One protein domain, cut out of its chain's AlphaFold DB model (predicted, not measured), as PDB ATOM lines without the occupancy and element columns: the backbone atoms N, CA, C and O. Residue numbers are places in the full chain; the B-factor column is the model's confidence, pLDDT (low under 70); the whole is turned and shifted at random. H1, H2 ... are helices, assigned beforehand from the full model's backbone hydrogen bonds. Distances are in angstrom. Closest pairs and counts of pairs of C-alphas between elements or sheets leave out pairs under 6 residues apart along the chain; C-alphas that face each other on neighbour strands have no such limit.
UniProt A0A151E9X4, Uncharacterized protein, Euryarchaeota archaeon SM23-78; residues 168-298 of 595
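What this domain is: This is residues 168 to 298 of the 595 residues of an uncharacterized protein of Euryarchaeota archaeon SM23-78 (UniProt A0A151E9X4). This is an open arch made of two small lobes of crossed helices, H1 to H3 with the packed-on H4 at one foot and H7 to H9 at the other. H4, H5 and H6 make the span between them, with H5 touching no helix and an empty gap left between the two lobes. The printed part has 131 residues with nine named helices, H1 to H9 in order along the chain, and no named strand; its class is all helix. It is loose, with a radius of gyration of the C-alphas of 19.3 A and spans of 50 by 43 by 25 A.

How they stand to each other: Start at H1, residues 168 to 177, which touches H2, residues 180 to 187, only at the corner; the closest C-alphas, His 177 and Ile 183, are 6.9 A apart. Next look at H3, residues 191 to 200: it touches H2 about perpendicular, at 88 degrees, with the C-alphas of Ala 184 and Thr 191 closest at 5.3 A. Then find H4, residues 205 to 219, which touches H1 at a steep tilt of 52 degrees, the same way, closest at C-alphas Tyr 175 and Ala 212, 4.9 A. H3 and H4 only just touch, with 3 pairs of C-alphas within 8 A, only at the corner and with residue 205 of H4 alone. Further on, H5, residues 224 to 236, and H6, residues 240 to 254, are apart. H6 is close but not clearly touching to H7, residues 257 to 270, where the C-alphas of Ile 252 and Leu 260 are 7.0 A apart. H7 touches H8, residues 276 to 283, at a steep tilt of 64 degrees, closest at C-alphas Ala 268 and Ile 279, 5.8 A. H9, residues 287 to 296, touches H7 at 78 degrees, closest at C-alphas Ala 262 and Ile 293, 6.3 A, and H8 at 88 degrees, closest at C-alphas Gly 280 and Tyr 287, 5.7 A. Every O i to N i+4 pair is within hydrogen-bond range in H1, H2, H3, H4, H6, H7, H8 and H9; in H5 it is 8 of 9.

Where its parts are: Find C-alpha 168 at (172.571, 118.038, 198.767), where H1 begins. From C-alpha 205, H4 runs 20.5 A, H5 then 19.3 A, H6 21.1 A from C-alpha 240 at (163.067, 118.062, 223.813), and H7 20.2 A. H9 ends at C-alpha 296, (179.915, 143.183, 226.165).

The domain as a whole: The C-alphas farthest apart, Thr 168 and Ser 286, are 49.8 A apart. The printed part has no cut, and the eight links between helices are tight. Residues 220 to 225, 234 to 242 and 244 to 250 stand free. Mean pLDDT of the printed part is 81.8; it is under 70 at residues 217 to 234 and 236 to 254.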
ATOM      1  N   THR A 168     171.637 118.807 197.936       89.75
ATOM      2  CA  THR A 168     172.571 118.038 198.767       89.75
ATOM      3  C   THR A 168     173.942 118.701 198.826       89.75
ATOM      4  O   THR A 168     174.423 118.961 199.923       89.75
ATOM      5  N   GLU A 169     174.505 119.096 197.681       91.56
ATOM      6  CA  GLU A 169     175.807 119.780 197.630       91.56
ATOM      7  C   GLU A 169     175.780 121.105 198.405       91.56
ATOM      8  O   GLU A 169     176.714 121.426 199.135       91.56
ATOM      9  N   LEU A 170     174.688 121.878 198.309       91.06
ATOM     10  CA  LEU A 170     174.586 123.119 199.080       91.06
ATOM     11  C   LEU A 170     174.462 122.860 200.591       91.06
ATOM     12  O   LEU A 170     174.963 123.661 201.378       91.06
ATOM     13  N   LEU A 171     173.803 121.773 201.013       90.19
ATOM     14  CA  LEU A 171     173.732 121.398 202.430       90.19
ATOM     15  C   LEU A 171     175.097 120.954 202.957       90.19
ATOM     16  O   LEU A 171     175.481 121.403 204.033       90.19
ATOM     17  N   GLU A 172     175.842 120.143 202.209       90.25
ATOM     18  CA  GLU A 172     177.200 119.724 202.583       90.25
ATOM     19  C   GLU A 172     178.110 120.935 202.802       90.25
ATOM     20  O   GLU A 172     178.713 121.068 203.866       90.25
ATOM     21  N   GLU A 173     178.093 121.896 201.876       93.38
ATOM     22  CA  GLU A 173     178.836 123.155 201.994       93.38
ATOM     23  C   GLU A 173     178.412 123.986 203.223       93.38
ATOM     24  O   GLU A 173     179.242 124.625 203.879       93.38
ATOM     25  N   ILE A 174     177.117 123.978 203.571       91.12
ATOM     26  CA  ILE A 174     176.595 124.642 204.777       91.12
ATOM     27  C   ILE A 174     177.100 123.952 206.049       91.12
ATOM     28  O   ILE A 174     177.500 124.644 206.988       91.12
ATOM     29  N   TYR A 175     177.097 122.620 206.093       87.56
ATOM     30  CA  TYR A 175     177.538 121.853 207.259       87.56
ATOM     31  C   TYR A 175     179.063 121.845 207.430       87.56
ATOM     32  O   TYR A 175     179.548 121.842 208.565       87.56
ATOM     33  N   GLU A 176     179.818 121.912 206.334       89.06
ATOM     34  CA  GLU A 176     181.277 122.007 206.350       89.06
ATOM     35  C   GLU A 176     181.743 123.390 206.820       89.06
ATOM     36  O   GLU A 176     182.596 123.506 207.701       89.06
ATOM     37  N   HIS A 177     181.170 124.466 206.275       91.50
ATOM     38  CA  HIS A 177     181.697 125.813 206.501       91.50
ATOM     39  C   HIS A 177     180.950 126.625 207.566       91.50
ATOM     40  O   HIS A 177     181.508 127.608 208.056       91.50
ATOM     41  N   ALA A 178     179.704 126.265 207.907       88.81
ATOM     42  CA  ALA A 178     178.841 126.903 208.917       88.81
ATOM     43  C   ALA A 178     178.758 128.451 208.855       88.81
ATOM     44  O   ALA A 178     178.343 129.118 209.812       88.81
ATOM     45  N   ASN A 179     179.152 129.048 207.725       92.62
ATOM     46  CA  ASN A 179     179.240 130.486 207.512       92.62
ATOM     47  C   ASN A 179     179.018 130.829 206.028       92.62
ATOM     48  O   ASN A 179     179.762 130.411 205.139       92.62
ATOM     49  N   LEU A 180     178.002 131.659 205.787       90.81
ATOM     50  CA  LEU A 180     177.605 132.177 204.478       90.81
ATOM     51  C   LEU A 180     178.720 132.945 203.752       90.81
ATOM     52  O   LEU A 180     178.815 132.862 202.528       90.81
ATOM     53  N   GLU A 181     179.558 133.691 204.475       92.75
ATOM     54  CA  GLU A 181     180.665 134.455 203.886       92.75
ATOM     55  C   GLU A 181     181.747 133.536 203.323       92.75
ATOM     56  O   GLU A 181     182.277 133.794 202.240       92.75
ATOM     57  N   THR A 182     182.031 132.434 204.021       90.50
ATOM     58  CA  THR A 182     183.006 131.425 203.596       90.50
ATOM     59  C   THR A 182     182.557 130.760 202.298       90.50
ATOM     60  O   THR A 182     183.330 130.701 201.340       90.50
ATOM     61  N   ILE A 183     181.278 130.370 202.220       91.12
ATOM     62  CA  ILE A 183     180.669 129.793 201.012       91.12
ATOM     63  C   ILE A 183     180.697 130.816 199.866       91.12
ATOM     64  O   ILE A 183     181.169 130.528 198.767       91.12
ATOM     65  N   ALA A 184     180.275 132.059 200.114       92.19
ATOM     66  CA  ALA A 184     180.273 133.114 199.097       92.19
ATOM     67  C   ALA A 184     181.681 133.385 198.531       92.19
ATOM     68  O   ALA A 184     181.859 133.518 197.315       92.19
ATOM     69  N   LYS A 185     182.698 133.399 199.402       91.06
ATOM     70  CA  LYS A 185     184.106 133.574 199.031       91.06
ATOM     71  C   LYS A 185     184.640 132.395 198.211       91.06
ATOM     72  O   LYS A 185     185.309 132.646 197.208       91.06
ATOM     73  N   LYS A 186     184.305 131.148 198.577       89.94
ATOM     74  CA  LYS A 186     184.694 129.917 197.853       89.94
ATOM     75  C   LYS A 186     184.255 129.960 196.386       89.94
ATOM     76  O   LYS A 186     185.041 129.649 195.493       89.94
ATOM     77  N   TYR A 187     183.041 130.447 196.126       87.94
ATOM     78  CA  TYR A 187     182.471 130.494 194.775       87.94
ATOM     79  C   TYR A 187     182.596 131.851 194.064       87.94
ATOM     80  O   TYR A 187     182.180 131.986 192.911       87.94
ATOM     81  N   GLY A 188     183.186 132.865 194.706       90.00
ATOM     82  CA  GLY A 188     183.325 134.206 194.132       90.00
ATOM     83  C   GLY A 188     181.983 134.897 193.860       90.00
ATOM     84  O   GLY A 188     181.855 135.632 192.878       90.00
ATOM     85  N   VAL A 189     180.981 134.639 194.706       91.38
ATOM     86  CA  VAL A 189     179.630 135.218 194.635       91.38
ATOM     87  C   VAL A 189     179.357 136.105 195.854       91.38
ATOM     88  O   VAL A 189     180.146 136.152 196.794       91.38
ATOM     89  N   LYS A 190     178.250 136.855 195.844       94.12
ATOM     90  CA  LYS A 190     177.801 137.620 197.019       94.12
ATOM     91  C   LYS A 190     177.016 136.706 197.965       94.12
ATOM     92  O   LYS A 190     176.339 135.789 197.508       94.12
ATOM     93  N   THR A 191     177.029 136.992 199.267       92.31
ATOM     94  CA  THR A 191     176.231 136.268 200.280       92.31
ATOM     95  C   THR A 191     174.733 136.275 199.965       92.31
ATOM     96  O   THR A 191     174.066 135.256 200.126       92.31
ATOM     97  N   SER A 192     174.217 137.376 199.407       92.25
ATOM     98  CA  SER A 192     172.832 137.468 198.931       92.25
ATOM     99  C   SER A 192     172.510 136.476 197.809       92.25
ATOM    100  O   SER A 192     171.395 135.969 197.737       92.25
ATOM    101  N   THR A 193     173.483 136.141 196.955       91.81
ATOM    102  CA  THR A 193     173.323 135.135 195.893       91.81
ATOM    103  C   THR A 193     173.222 133.725 196.474       91.81
ATOM    104  O   THR A 193     172.404 132.935 196.011       91.81
ATOM    105  N   VAL A 194     173.999 133.420 197.520       91.50
ATOM    106  CA  VAL A 194     173.912 132.146 198.257       91.50
ATOM    107  C   VAL A 194     172.539 132.000 198.920       91.50
ATOM    108  O   VAL A 194     171.891 130.965 198.774       91.50
ATOM    109  N   GLN A 195     172.047 133.065 199.563       92.69
ATOM    110  CA  GLN A 195     170.707 133.097 200.159       92.69
ATOM    111  C   GLN A 195     169.604 132.881 199.115       92.69
ATOM    112  O   GLN A 195     168.740 132.028 199.307       92.69
ATOM    113  N   GLN A 196     169.651 133.592 197.986       91.56
ATOM    114  CA  GLN A 196     168.661 133.441 196.914       91.56
ATOM    115  C   GLN A 196     168.620 132.016 196.348       91.56
ATOM    116  O   GLN A 196     167.536 131.468 196.155       91.56
ATOM    117  N   GLN A 197     169.781 131.394 196.123       91.94
ATOM    118  CA  GLN A 197     169.835 130.017 195.631       91.94
ATOM    119  C   GLN A 197     169.301 129.025 196.672       91.94
ATOM    120  O   GLN A 197     168.531 128.140 196.316       91.94
ATOM    121  N   SER A 198     169.643 129.203 197.953       92.06
ATOM    122  CA  SER A 198     169.127 128.354 199.036       92.06
ATOM    123  C   SER A 198     167.601 128.397 199.133       92.06
ATOM    124  O   SER A 198     166.964 127.354 199.249       92.06
ATOM    125  N   TYR A 199     167.009 129.586 198.971       90.75
ATOM    126  CA  TYR A 199     165.561 129.764 198.933       90.75
ATOM    127  C   TYR A 199     164.951 129.041 197.730       90.75
ATOM    128  O   TYR A 199     163.978 128.306 197.873       90.75
ATOM    129  N   LYS A 200     165.574 129.183 196.554       90.00
ATOM    130  CA  LYS A 200     165.126 128.539 195.314       90.00
ATOM    131  C   LYS A 200     165.092 127.009 195.411       90.00
ATOM    132  O   LYS A 200     164.213 126.397 194.817       90.00
ATOM    133  N   ILE A 201     166.019 126.401 196.152       89.88
ATOM    134  CA  ILE A 201     166.087 124.939 196.341       89.88
ATOM    135  C   ILE A 201     165.452 124.460 197.660       89.88
ATOM    136  O   ILE A 201     165.605 123.299 198.047       89.88
ATOM    137  N   GLY A 202     164.715 125.341 198.348       90.75
ATOM    138  CA  GLY A 202     163.924 125.000 199.532       90.75
ATOM    139  C   GLY A 202     164.756 124.672 200.774       90.75
ATOM    140  O   GLY A 202     164.382 123.786 201.542       90.75
ATOM    141  N   ILE A 203     165.895 125.343 200.965       90.50
ATOM    142  CA  ILE A 203     166.728 125.227 202.167       90.50
ATOM    143  C   ILE A 203     166.551 126.488 203.027       90.50
ATOM    144  O   ILE A 203     166.933 127.580 202.597       90.50
ATOM    145  N   PRO A 204     166.043 126.371 204.267       89.75
ATOM    146  CA  PRO A 204     165.990 127.485 205.209       89.75
ATOM    147  C   PRO A 204     167.395 127.766 205.770       89.75
ATOM    148  O   PRO A 204     167.740 127.345 206.873       89.75
ATOM    149  N   ILE A 205     168.223 128.477 205.000       88.69
ATOM    150  CA  ILE A 205     169.673 128.602 205.233       88.69
ATOM    151  C   ILE A 205     170.055 129.104 206.630       88.69
ATOM    152  O   ILE A 205     171.036 128.634 207.196       88.69
ATOM    153  N   ALA A 206     169.267 130.000 207.230       84.50
ATOM    154  CA  ALA A 206     169.504 130.469 208.595       84.50
ATOM    155  C   ALA A 206     169.340 129.342 209.632       84.50
ATOM    156  O   ALA A 206     170.153 129.221 210.544       84.50
ATOM    157  N   LYS A 207     168.327 128.480 209.464       85.44
ATOM    158  CA  LYS A 207     168.073 127.330 210.344       85.44
ATOM    159  C   LYS A 207     169.177 126.284 210.199       85.44
ATOM    160  O   LYS A 207     169.681 125.790 211.204       85.44
ATOM    161  N   GLU A 208     169.587 125.991 208.966       87.75
ATOM    162  CA  GLU A 208     170.627 124.992 208.686       87.75
ATOM    163  C   GLU A 208     172.028 125.461 209.110       87.75
ATOM    164  O   GLU A 208     172.784 124.673 209.666       87.75
ATOM    165  N   ILE A 209     172.357 126.753 208.982       84.25
ATOM    166  CA  ILE A 209     173.606 127.311 209.533       84.25
ATOM    167  C   ILE A 209     173.620 127.236 211.061       84.25
ATOM    168  O   ILE A 209     174.646 126.894 211.647       84.25
ATOM    169  N   THR A 210     172.500 127.535 211.725       77.56
ATOM    170  CA  THR A 210     172.404 127.413 213.186       77.56
ATOM    171  C   THR A 210     172.598 125.964 213.628       77.56
ATOM    172  O   THR A 210     173.389 125.715 214.536       77.56
ATOM    173  N   LYS A 211     171.978 124.994 212.937       78.94
ATOM    174  CA  LYS A 211     172.227 123.562 213.166       78.94
ATOM    175  C   LYS A 211     173.694 123.194 212.949       78.94
ATOM    176  O   LYS A 211     174.285 122.568 213.821       78.94
ATOM    177  N   ALA A 212     174.298 123.616 211.836       78.19
ATOM    178  CA  ALA A 212     175.701 123.345 211.528       78.19
ATOM    179  C   ALA A 212     176.642 123.888 212.614       78.19
ATOM    180  O   ALA A 212     177.527 123.171 213.070       78.19
ATOM    181  N   LYS A 213     176.406 125.112 213.109       78.44
ATOM    182  CA  LYS A 213     177.173 125.702 214.220       78.44
ATOM    183  C   LYS A 213     177.004 124.933 215.529       78.44
ATOM    184  O   LYS A 213     177.982 124.765 216.252       78.44
ATOM    185  N   ILE A 214     175.791 124.473 215.840       71.00
ATOM    186  CA  ILE A 214     175.530 123.643 217.025       71.00
ATOM    187  C   ILE A 214     176.283 122.316 216.897       71.00
ATOM    188  O   ILE A 214     177.019 121.953 217.807       71.00
ATOM    189  N   ILE A 215     176.185 121.639 215.750       70.56
ATOM    190  CA  ILE A 215     176.884 120.372 215.492       70.56
ATOM    191  C   ILE A 215     178.401 120.553 215.578       70.56
ATOM    192  O   ILE A 215     179.068 119.753 216.227       70.56
ATOM    193  N   GLN A 216     178.957 121.608 214.975       75.62
ATOM    194  CA  GLN A 216     180.391 121.898 215.048       75.62
ATOM    195  C   GLN A 216     180.848 122.198 216.483       75.62
ATOM    196  O   GLN A 216     181.889 121.696 216.891       75.62
ATOM    197  N   ARG A 217     180.056 122.928 217.285       66.50
ATOM    198  CA  ARG A 217     180.351 123.171 218.712       66.50
ATOM    199  C   ARG A 217     180.253 121.911 219.570       66.50
ATOM    200  O   ARG A 217     181.068 121.722 220.463       66.50
ATOM    201  N   VAL A 218     179.288 121.037 219.287       61.03
ATOM    202  CA  VAL A 218     179.135 119.744 219.973       61.03
ATOM    203  C   VAL A 218     180.272 118.784 219.599       61.03
ATOM    204  O   VAL A 218     180.722 118.009 220.441       61.03
ATOM    205  N   ARG A 219     180.770 118.845 218.355       63.62
ATOM    206  CA  ARG A 219     181.911 118.044 217.877       63.62
ATOM    207  C   ARG A 219     183.271 118.588 218.337       63.62
ATOM    208  O   ARG A 219     184.174 117.791 218.554       63.62
ATOM    209  N   GLY A 220     183.410 119.903 218.502       53.84
ATOM    210  CA  GLY A 220     184.666 120.606 218.799       53.84
ATOM    211  C   GLY A 220     185.096 120.673 220.273       53.84
ATOM    212  O   GLY A 220     185.726 121.644 220.657       53.84
ATOM    213  N   GLU A 221     184.768 119.678 221.099       53.41
ATOM    214  CA  GLU A 221     185.278 119.509 222.481       53.41
ATOM    215  C   GLU A 221     184.919 120.552 223.572       53.41
ATOM    216  O   GLU A 221     185.303 120.351 224.723       53.41
ATOM    217  N   GLU A 222     184.106 121.587 223.330       50.50
ATOM    218  CA  GLU A 222     183.854 122.608 224.376       50.50
ATOM    219  C   GLU A 222     182.749 122.291 225.409       50.50
ATOM    220  O   GLU A 222     182.600 123.042 226.372       50.50
ATOM    221  N   ILE A 223     181.978 121.195 225.301       53.12
ATOM    222  CA  ILE A 223     180.937 120.892 226.312       53.12
ATOM    223  C   ILE A 223     180.853 119.396 226.659       53.12
ATOM    224  O   ILE A 223     179.879 118.707 226.350       53.12
ATOM    225  N   LYS A 224     181.867 118.892 227.380       53.09
ATOM    226  CA  LYS A 224     181.862 117.553 228.019       53.09
ATOM    227  C   LYS A 224     180.567 117.221 228.804       53.09
ATOM    228  O   LYS A 224     180.113 116.085 228.682       53.09
ATOM    229  N   PRO A 225     179.920 118.155 229.537       56.44
ATOM    230  CA  PRO A 225     178.690 117.852 230.282       56.44
ATOM    231  C   PRO A 225     177.458 117.560 229.408       56.44
ATOM    232  O   PRO A 225     176.618 116.747 229.783       56.44
ATOM    233  N   LEU A 226     177.344 118.173 228.222       52.31
ATOM    234  CA  LEU A 226     176.153 118.024 227.369       52.31
ATOM    235  C   LEU A 226     176.120 116.693 226.620       52.31
ATOM    236  O   LEU A 226     175.041 116.220 226.288       52.31
ATOM    237  N   ARG A 227     177.277 116.059 226.394       54.03
ATOM    238  CA  ARG A 227     177.362 114.738 225.752       54.03
ATOM    239  C   ARG A 227     176.803 113.633 226.655       54.03
ATOM    240  O   ARG A 227     176.116 112.740 226.174       54.03
ATOM    241  N   GLY A 228     177.049 113.737 227.964       62.59
ATOM    242  CA  GLY A 228     176.442 112.855 228.965       62.59
ATOM    243  C   GLY A 228     174.929 113.056 229.068       62.59
ATOM    244  O   GLY A 228     174.190 112.079 229.145       62.59
ATOM    245  N   LEU A 229     174.468 114.308 228.982       55.91
ATOM    246  CA  LEU A 229     173.044 114.643 229.013       55.91
ATOM    247  C   LEU A 229     172.310 114.156 227.751       55.91
ATOM    248  O   LEU A 229     171.263 113.538 227.868       55.91
ATOM    249  N   LEU A 230     172.878 114.350 226.555       55.94
ATOM    250  CA  LEU A 230     172.322 113.844 225.289       55.94
ATOM    251  C   LEU A 230     172.183 112.317 225.295       55.94
ATOM    252  O   LEU A 230     171.115 111.802 224.977       55.94
ATOM    253  N   ASN A 231     173.218 111.609 225.758       62.66
ATOM    254  CA  ASN A 231     173.182 110.152 225.895       62.66
ATOM    255  C   ASN A 231     172.162 109.692 226.949       62.66
ATOM    256  O   ASN A 231     171.530 108.654 226.780       62.66
ATOM    257  N   TYR A 232     171.983 110.444 228.041       62.31
ATOM    258  CA  TYR A 232     170.956 110.161 229.045       62.31
ATOM    259  C   TYR A 232     169.540 110.364 228.484       62.31
ATOM    260  O   TYR A 232     168.633 109.615 228.825       62.31
ATOM    261  N   LEU A 233     169.339 111.337 227.598       56.97
ATOM    262  CA  LEU A 233     168.031 111.650 227.014       56.97
ATOM    263  C   LEU A 233     167.621 110.675 225.916       56.97
ATOM    264  O   LEU A 233     166.481 110.218 225.928       56.97
ATOM    265  N   GLU A 234     168.545 110.300 225.026       61.47
ATOM    266  CA  GLU A 234     168.312 109.229 224.045       61.47
ATOM    267  C   GLU A 234     167.958 107.911 224.742       61.47
ATOM    268  O   GLU A 234     167.120 107.154 224.263       61.47
ATOM    269  N   LYS A 235     168.537 107.671 225.924       70.56
ATOM    270  CA  LYS A 235     168.264 106.482 226.732       70.56
ATOM    271  C   LYS A 235     166.916 106.524 227.468       70.56
ATOM    272  O   LYS A 235     166.408 105.464 227.815       70.56
ATOM    273  N   ASN A 236     166.343 107.709 227.706       67.50
ATOM    274  CA  ASN A 236     165.134 107.896 228.526       67.50
ATOM    275  C   ASN A 236     163.917 108.464 227.767       67.50
ATOM    276  O   ASN A 236     162.874 108.676 228.376       67.50
ATOM    277  N   ASN A 237     164.022 108.697 226.455       67.69
ATOM    278  CA  ASN A 237     162.915 109.102 225.575       67.69
ATOM    279  C   ASN A 237     162.154 110.375 226.026       67.69
ATOM    280  O   ASN A 237     160.944 110.501 225.832       67.69
ATOM    281  N   LEU A 238     162.861 111.321 226.653       66.06
ATOM    282  CA  LEU A 238     162.287 112.577 227.151       66.06
ATOM    283  C   LEU A 238     162.077 113.599 226.020       66.06
ATOM    284  O   LEU A 238     162.890 113.711 225.101       66.06
ATOM    285  N   ASN A 239     160.986 114.368 226.106       62.75
ATOM    286  CA  ASN A 239     160.620 115.385 225.121       62.75
ATOM    287  C   ASN A 239     161.606 116.568 225.160       62.75
ATOM    288  O   ASN A 239     161.911 117.117 226.218       62.75
ATOM    289  N   LEU A 240     162.085 116.987 223.986       54.69
ATOM    290  CA  LEU A 240     163.067 118.062 223.813       54.69
ATOM    291  C   LEU A 240     162.614 119.404 224.426       54.69
ATOM    292  O   LEU A 240     163.458 120.210 224.806       54.69
ATOM    293  N   ASN A 241     161.304 119.645 224.534       61.03
ATOM    294  CA  ASN A 241     160.768 120.898 225.072       61.03
ATOM    295  C   ASN A 241     160.928 121.015 226.598       61.03
ATOM    296  O   ASN A 241     161.321 122.075 227.075       61.03
ATOM    297  N   ASP A 242     160.743 119.928 227.354       58.25
ATOM    298  CA  ASP A 242     160.931 119.935 228.817       58.25
ATOM    299  C   ASP A 242     162.412 120.135 229.191       58.25
ATOM    300  O   ASP A 242     162.762 120.717 230.225       58.25
ATOM    301  N   LEU A 243     163.312 119.701 228.300       57.97
ATOM    302  CA  LEU A 243     164.745 119.941 228.412       57.97
ATOM    303  C   LEU A 243     165.098 121.422 228.270       57.97
ATOM    304  O   LEU A 243     165.945 121.925 229.010       57.97
ATOM    305  N   LEU A 244     164.482 122.103 227.303       58.50
ATOM    306  CA  LEU A 244     164.743 123.515 227.044       58.50
ATOM    307  C   LEU A 244     164.322 124.363 228.246       58.50
ATOM    308  O   LEU A 244     165.126 125.174 228.693       58.50
ATOM    309  N   ASP A 245     163.165 124.078 228.849       63.38
ATOM    310  CA  ASP A 245     162.687 124.766 230.055       63.38
ATOM    311  C   ASP A 245     163.610 124.561 231.268       63.38
ATOM    312  O   ASP A 245     163.852 125.481 232.058       63.38
ATOM    313  N   THR A 246     164.151 123.351 231.437       62.12
ATOM    314  CA  THR A 246     165.028 123.023 232.573       62.12
ATOM    315  C   THR A 246     166.425 123.625 232.395       62.12
ATOM    316  O   THR A 246     166.975 124.218 233.326       62.12
ATOM    317  N   LEU A 247     166.978 123.557 231.176       59.84
ATOM    318  CA  LEU A 247     168.244 124.203 230.822       59.84
ATOM    319  C   LEU A 247     168.141 125.726 230.895       59.84
ATOM    320  O   LEU A 247     169.082 126.371 231.350       59.84
ATOM    321  N   GLU A 248     167.019 126.311 230.481       64.44
ATOM    322  CA  GLU A 248     166.802 127.751 230.558       64.44
ATOM    323  C   GLU A 248     166.826 128.226 232.017       64.44
ATOM    324  O   GLU A 248     167.567 129.156 232.342       64.44
ATOM    325  N   LYS A 249     166.147 127.521 232.933       68.06
ATOM    326  CA  LYS A 249     166.174 127.823 234.377       68.06
ATOM    327  C   LYS A 249     167.574 127.712 234.988       68.06
ATOM    328  O   LYS A 249     167.975 128.593 235.752       68.06
ATOM    329  N   GLU A 250     168.340 126.680 234.638       65.75
ATOM    330  CA  GLU A 250     169.685 126.471 235.190       65.75
ATOM    331  C   GLU A 250     170.743 127.408 234.576       65.75
ATOM    332  O   GLU A 250     171.677 127.855 235.249       65.75
ATOM    333  N   ILE A 251     170.587 127.786 233.305       65.88
ATOM    334  CA  ILE A 251     171.404 128.832 232.682       65.88
ATOM    335  C   ILE A 251     171.103 130.175 233.353       65.88
ATOM    336  O   ILE A 251     172.034 130.884 233.732       65.88
ATOM    337  N   ILE A 252     169.825 130.505 233.571       63.03
ATOM    338  CA  ILE A 252     169.398 131.740 234.242       63.03
ATOM    339  C   ILE A 252     169.974 131.833 235.664       63.03
ATOM    340  O   ILE A 252     170.453 132.905 236.041       63.03
ATOM    341  N   SER A 253     170.019 130.734 236.427       65.62
ATOM    342  CA  SER A 253     170.592 130.726 237.784       65.62
ATOM    343  C   SER A 253     172.118 130.872 237.813       65.62
ATOM    344  O   SER A 253     172.672 131.338 238.808       65.62
ATOM    345  N   ARG A 254     172.815 130.496 236.731       65.56
ATOM    346  CA  ARG A 254     174.281 130.616 236.603       65.56
ATOM    347  C   ARG A 254     174.734 131.908 235.921       65.56
ATOM    348  O   ARG A 254     175.925 132.232 235.940       65.56
ATOM    349  N   LEU A 255     173.823 132.668 235.312       72.69
ATOM    350  CA  LEU A 255     174.169 133.935 234.680       72.69
ATOM    351  C   LEU A 255     174.541 134.976 235.740       72.69
ATOM    352  O   LEU A 255     173.768 135.313 236.632       72.69
ATOM    353  N   SER A 256     175.731 135.563 235.590       78.94
ATOM    354  CA  SER A 256     176.115 136.750 236.363       78.94
ATOM    355  C   SER A 256     175.028 137.833 236.286       78.94
ATOM    356  O   SER A 256     174.333 137.950 235.274       78.94
ATOM    357  N   LYS A 257     174.929 138.702 237.301       83.94
ATOM    358  CA  LYS A 257     173.976 139.835 237.328       83.94
ATOM    359  C   LYS A 257     173.959 140.642 236.018       83.94
ATOM    360  O   LYS A 257     172.915 141.134 235.611       83.94
ATOM    361  N   GLN A 258     175.098 140.758 235.327       84.38
ATOM    362  CA  GLN A 258     175.195 141.423 234.021       84.38
ATOM    363  C   GLN A 258     174.571 140.620 232.866       84.38
ATOM    364  O   GLN A 258     174.010 141.229 231.961       84.38
ATOM    365  N   GLY A 259     174.636 139.287 232.902       85.50
ATOM    366  CA  GLY A 259     173.990 138.398 231.931       85.50
ATOM    367  C   GLY A 259     172.465 138.411 232.052       85.50
ATOM    368  O   GLY A 259     171.780 138.545 231.044       85.50
ATOM    369  N   LEU A 260     171.938 138.411 233.281       87.19
ATOM    370  CA  LEU A 260     170.505 138.624 233.540       87.19
ATOM    371  C   LEU A 260     170.020 139.974 232.994       87.19
ATOM    372  O   LEU A 260     168.972 140.064 232.362       87.19
ATOM    373  N   MET A 261     170.809 141.035 233.181       93.06
ATOM    374  CA  MET A 261     170.487 142.350 232.618       93.06
ATOM    375  C   MET A 261     170.577 142.375 231.087       93.06
ATOM    376  O   MET A 261     169.815 143.091 230.447       93.06
ATOM    377  N   ALA A 262     171.478 141.594 230.487       93.38
ATOM    378  CA  ALA A 262     171.575 141.451 229.038       93.38
ATOM    379  C   ALA A 262     170.319 140.780 228.445       93.38
ATOM    380  O   ALA A 262     169.842 141.225 227.404       93.38
ATOM    381  N   LEU A 263     169.752 139.778 229.132       91.12
ATOM    382  CA  LEU A 263     168.469 139.166 228.760       91.12
ATOM    383  C   LEU A 263     167.319 140.173 228.845       91.12
ATOM    384  O   LEU A 263     166.621 140.370 227.858       91.12
ATOM    385  N   LYS A 264     167.209 140.915 229.953       94.75
ATOM    386  CA  LYS A 264     166.190 141.970 230.098       94.75
ATOM    387  C   LYS A 264     166.294 143.062 229.028       94.75
ATOM    388  O   LYS A 264     165.282 143.582 228.575       94.75
ATOM    389  N   ILE A 265     167.511 143.411 228.598       95.81
ATOM    390  CA  ILE A 265     167.722 144.343 227.478       95.81
ATOM    391  C   ILE A 265     167.194 143.752 226.162       95.81
ATOM    392  O   ILE A 265     166.596 144.497 225.390       95.81
ATOM    393  N   LYS A 266     167.394 142.452 225.899       94.38
ATOM    394  CA  LYS A 266     166.832 141.783 224.712       94.38
ATOM    395  C   LYS A 266     165.311 141.745 224.761       94.38
ATOM    396  O   LYS A 266     164.689 142.215 223.823       94.38
ATOM    397  N   GLU A 267     164.728 141.335 225.884       93.94
ATOM    398  CA  GLU A 267     163.273 141.353 226.079       93.94
ATOM    399  C   GLU A 267     162.684 142.752 225.850       93.94
ATOM    400  O   GLU A 267     161.656 142.904 225.201       93.94
ATOM    401  N   ALA A 268     163.348 143.800 226.344       94.62
ATOM    402  CA  ALA A 268     162.935 145.184 226.131       94.62
ATOM    403  C   ALA A 268     163.003 145.612 224.648       94.62
ATOM    404  O   ALA A 268     162.171 146.401 224.195       94.62
ATOM    405  N   ILE A 269     163.969 145.091 223.883       94.06
ATOM    406  CA  ILE A 269     164.049 145.277 222.425       94.06
ATOM    407  C   ILE A 269     162.928 144.498 221.727       94.06
ATOM    408  O   ILE A 269     162.263 145.056 220.856       94.06
ATOM    409  N   ASP A 270     162.675 143.259 222.148       92.31
ATOM    410  CA  ASP A 270     161.640 142.382 221.588       92.31
ATOM    411  C   ASP A 270     160.223 142.922 221.861       92.31
ATOM    412  O   ASP A 270     159.331 142.786 221.027       92.31
ATOM    413  N   LYS A 271     160.031 143.654 222.970       93.31
ATOM    414  CA  LYS A 271     158.825 144.457 223.259       93.31
ATOM    415  C   LYS A 271     158.649 145.675 222.335       93.31
ATOM    416  O   LYS A 271     157.637 146.366 222.427       93.31
ATOM    417  N   GLY A 272     159.619 145.975 221.470       90.19
ATOM    418  CA  GLY A 272     159.547 147.059 220.490       90.19
ATOM    419  C   GLY A 272     160.020 148.426 220.990       90.19
ATOM    420  O   GLY A 272     159.681 149.441 220.379       90.19
ATOM    421  N   LEU A 273     160.798 148.504 222.079       91.88
ATOM    422  CA  LEU A 273     161.362 149.784 222.520       91.88
ATOM    423  C   LEU A 273     162.444 150.265 221.540       91.88
ATOM    424  O   LEU A 273     163.487 149.643 221.361       91.88
ATOM    425  N   ASP A 274     162.222 151.433 220.942       88.88
ATOM    426  CA  ASP A 274     163.006 151.978 219.825       88.88
ATOM    427  C   ASP A 274     164.189 152.872 220.248       88.88
ATOM    428  O   ASP A 274     164.944 153.387 219.412       88.88
ATOM    429  N   SER A 275     164.377 153.083 221.554       92.19
ATOM    430  CA  SER A 275     165.412 153.968 222.076       92.19
ATOM    431  C   SER A 275     166.153 153.362 223.264       92.19
ATOM    432  O   SER A 275     165.578 152.835 224.208       92.19
ATOM    433  N   VAL A 276     167.476 153.538 223.289       93.94
ATOM    434  CA  VAL A 276     168.317 153.097 224.418       93.94
ATOM    435  C   VAL A 276     167.896 153.759 225.741       93.94
ATOM    436  O   VAL A 276     168.110 153.199 226.812       93.94
ATOM    437  N   LYS A 277     167.280 154.950 225.686       94.25
ATOM    438  CA  LYS A 277     166.770 155.646 226.875       94.25
ATOM    439  C   LYS A 277     165.500 154.979 227.419       94.25
ATOM    440  O   LYS A 277     165.391 154.847 228.633       94.25
ATOM    441  N   SER A 278     164.575 154.557 226.554       93.38
ATOM    442  CA  SER A 278     163.378 153.809 226.966       93.38
ATOM    443  C   SER A 278     163.742 152.409 227.452       93.38
ATOM    444  O   SER A 278     163.274 152.030 228.519       93.38
ATOM    445  N   ILE A 279     164.665 151.713 226.776       95.75
ATOM    446  CA  ILE A 279     165.217 150.425 227.241       95.75
ATOM    447  C   ILE A 279     165.842 150.569 228.633       95.75
ATOM    448  O   ILE A 279     165.569 149.779 229.527       95.75
ATOM    449  N   GLY A 280     166.660 151.606 228.846       95.94
ATOM    450  CA  GLY A 280     167.246 151.869 230.162       95.94
ATOM    451  C   GLY A 280     166.192 152.122 231.240       95.94
ATOM    452  O   GLY A 280     166.324 151.610 232.345       95.94
ATOM    453  N   LYS A 281     165.117 152.850 230.914       96.25
ATOM    454  CA  LYS A 281     164.012 153.097 231.850       96.25
ATOM    455  C   LYS A 281     163.246 151.813 232.196       96.25
ATOM    456  O   LYS A 281     162.944 151.629 233.367       96.25
ATOM    457  N   ASP A 282     162.982 150.945 231.217       96.50
ATOM    458  CA  ASP A 282     162.273 149.667 231.413       96.50
ATOM    459  C   ASP A 282     163.084 148.686 232.273       96.50
ATOM    460  O   ASP A 282     162.573 148.087 233.214       96.50
ATOM    461  N   VAL A 283     164.391 148.591 232.014       95.81
ATOM    462  CA  VAL A 283     165.287 147.661 232.723       95.81
ATOM    463  C   VAL A 283     165.804 148.242 234.054       95.81
ATOM    464  O   VAL A 283     166.419 147.531 234.849       95.81
ATOM    465  N   GLY A 284     165.575 149.531 234.327       95.31
ATOM    466  CA  GLY A 284     166.085 150.217 235.521       95.31
ATOM    467  C   GLY A 284     167.593 150.506 235.473       95.31
ATOM    468  O   GLY A 284     168.273 150.486 236.498       95.31
ATOM    469  N   LEU A 285     168.147 150.750 234.282       96.00
ATOM    470  CA  LEU A 285     169.570 151.002 234.048       96.00
ATOM    471  C   LEU A 285     169.827 152.374 233.416       96.00
ATOM    472  O   LEU A 285     169.069 152.873 232.585       96.00
ATOM    473  N   SER A 286     170.981 152.964 233.741       96.06
ATOM    474  CA  SER A 286     171.440 154.180 233.062       96.06
ATOM    475  C   SER A 286     171.776 153.907 231.587       96.06
ATOM    476  O   SER A 286     172.229 152.819 231.220       96.06
ATOM    477  N   TYR A 287     171.643 154.929 230.735       95.00
ATOM    478  CA  TYR A 287     171.969 154.853 229.302       95.00
ATOM    479  C   TYR A 287     173.388 154.318 229.025       95.00
ATOM    480  O   TYR A 287     173.591 153.505 228.119       95.00
ATOM    481  N   GLY A 288     174.379 154.767 229.806       95.44
ATOM    482  CA  GLY A 288     175.769 154.322 229.669       95.44
ATOM    483  C   GLY A 288     175.936 152.843 230.025       95.44
ATOM    484  O   GLY A 288     176.637 152.114 229.321       95.44
ATOM    485  N   THR A 289     175.232 152.385 231.064       96.06
ATOM    486  CA  THR A 289     175.241 150.986 231.504       96.06
ATOM    487  C   THR A 289     174.637 150.065 230.446       96.06
ATOM    488  O   THR A 289     175.253 149.053 230.116       96.06
ATOM    489  N   VAL A 290     173.502 150.446 229.845       96.38
ATOM    490  CA  VAL A 290     172.863 149.676 228.759       96.38
ATOM    491  C   VAL A 290     173.822 149.493 227.582       96.38
ATOM    492  O   VAL A 290     174.013 148.372 227.120       96.38
ATOM    493  N   LYS A 291     174.509 150.557 227.140       96.00
ATOM    494  CA  LYS A 291     175.514 150.460 226.064       96.00
ATOM    495  C   LYS A 291     176.687 149.552 226.411       96.00
ATOM    496  O   LYS A 291     177.142 148.796 225.557       96.00
ATOM    497  N   LYS A 292     177.203 149.654 227.638       96.19
ATOM    498  CA  LYS A 292     178.343 148.850 228.089       96.19
ATOM    499  C   LYS A 292     177.987 147.362 228.115       96.19
ATOM    500  O   LYS A 292     178.776 146.554 227.633       96.19
ATOM    501  N   ILE A 293     176.803 147.020 228.629       95.56
ATOM    502  CA  ILE A 293     176.297 145.642 228.659       95.56
ATOM    503  C   ILE A 293     176.030 145.155 227.234       95.56
ATOM    504  O   ILE A 293     176.579 144.134 226.843       95.56
ATOM    505  N   ALA A 294     175.296 145.914 226.419       95.50
ATOM    506  CA  ALA A 294     175.010 145.524 225.041       95.50
ATOM    507  C   ALA A 294     176.286 145.266 224.225       95.50
ATOM    508  O   ALA A 294     176.386 144.248 223.555       95.50
ATOM    509  N   LYS A 295     177.315 146.115 224.367       95.56
ATOM    510  CA  LYS A 295     178.622 145.899 223.728       95.56
ATOM    511  C   LYS A 295     179.341 144.647 224.247       95.56
ATOM    512  O   LYS A 295     179.983 143.960 223.463       95.56
ATOM    513  N   LYS A 296     179.272 144.361 225.553       94.69
ATOM    514  CA  LYS A 296     179.915 143.183 226.165       94.69
ATOM    515  C   LYS A 296     179.280 141.867 225.699       94.69
ATOM    516  O   LYS A 296     179.987 140.872 225.603       94.69
ATOM    517  N   TYR A 297     177.977 141.875 225.426       93.56
ATOM    518  CA  TYR A 297     177.198 140.688 225.050       93.56
ATOM    519  C   TYR A 297     176.775 140.669 223.572       93.56
ATOM    520  O   TYR A 297     175.902 139.886 223.210       93.56
ATOM    521  N   ASP A 298     177.372 141.528 222.738       93.19
ATOM    522  CA  ASP A 298     177.096 141.643 221.297       93.19
ATOM    523  C   ASP A 298     175.597 141.805 220.957       93.19
ATOM    524  O   ASP A 298     175.047 141.169 220.061       93.19
TER     525      ASP A 298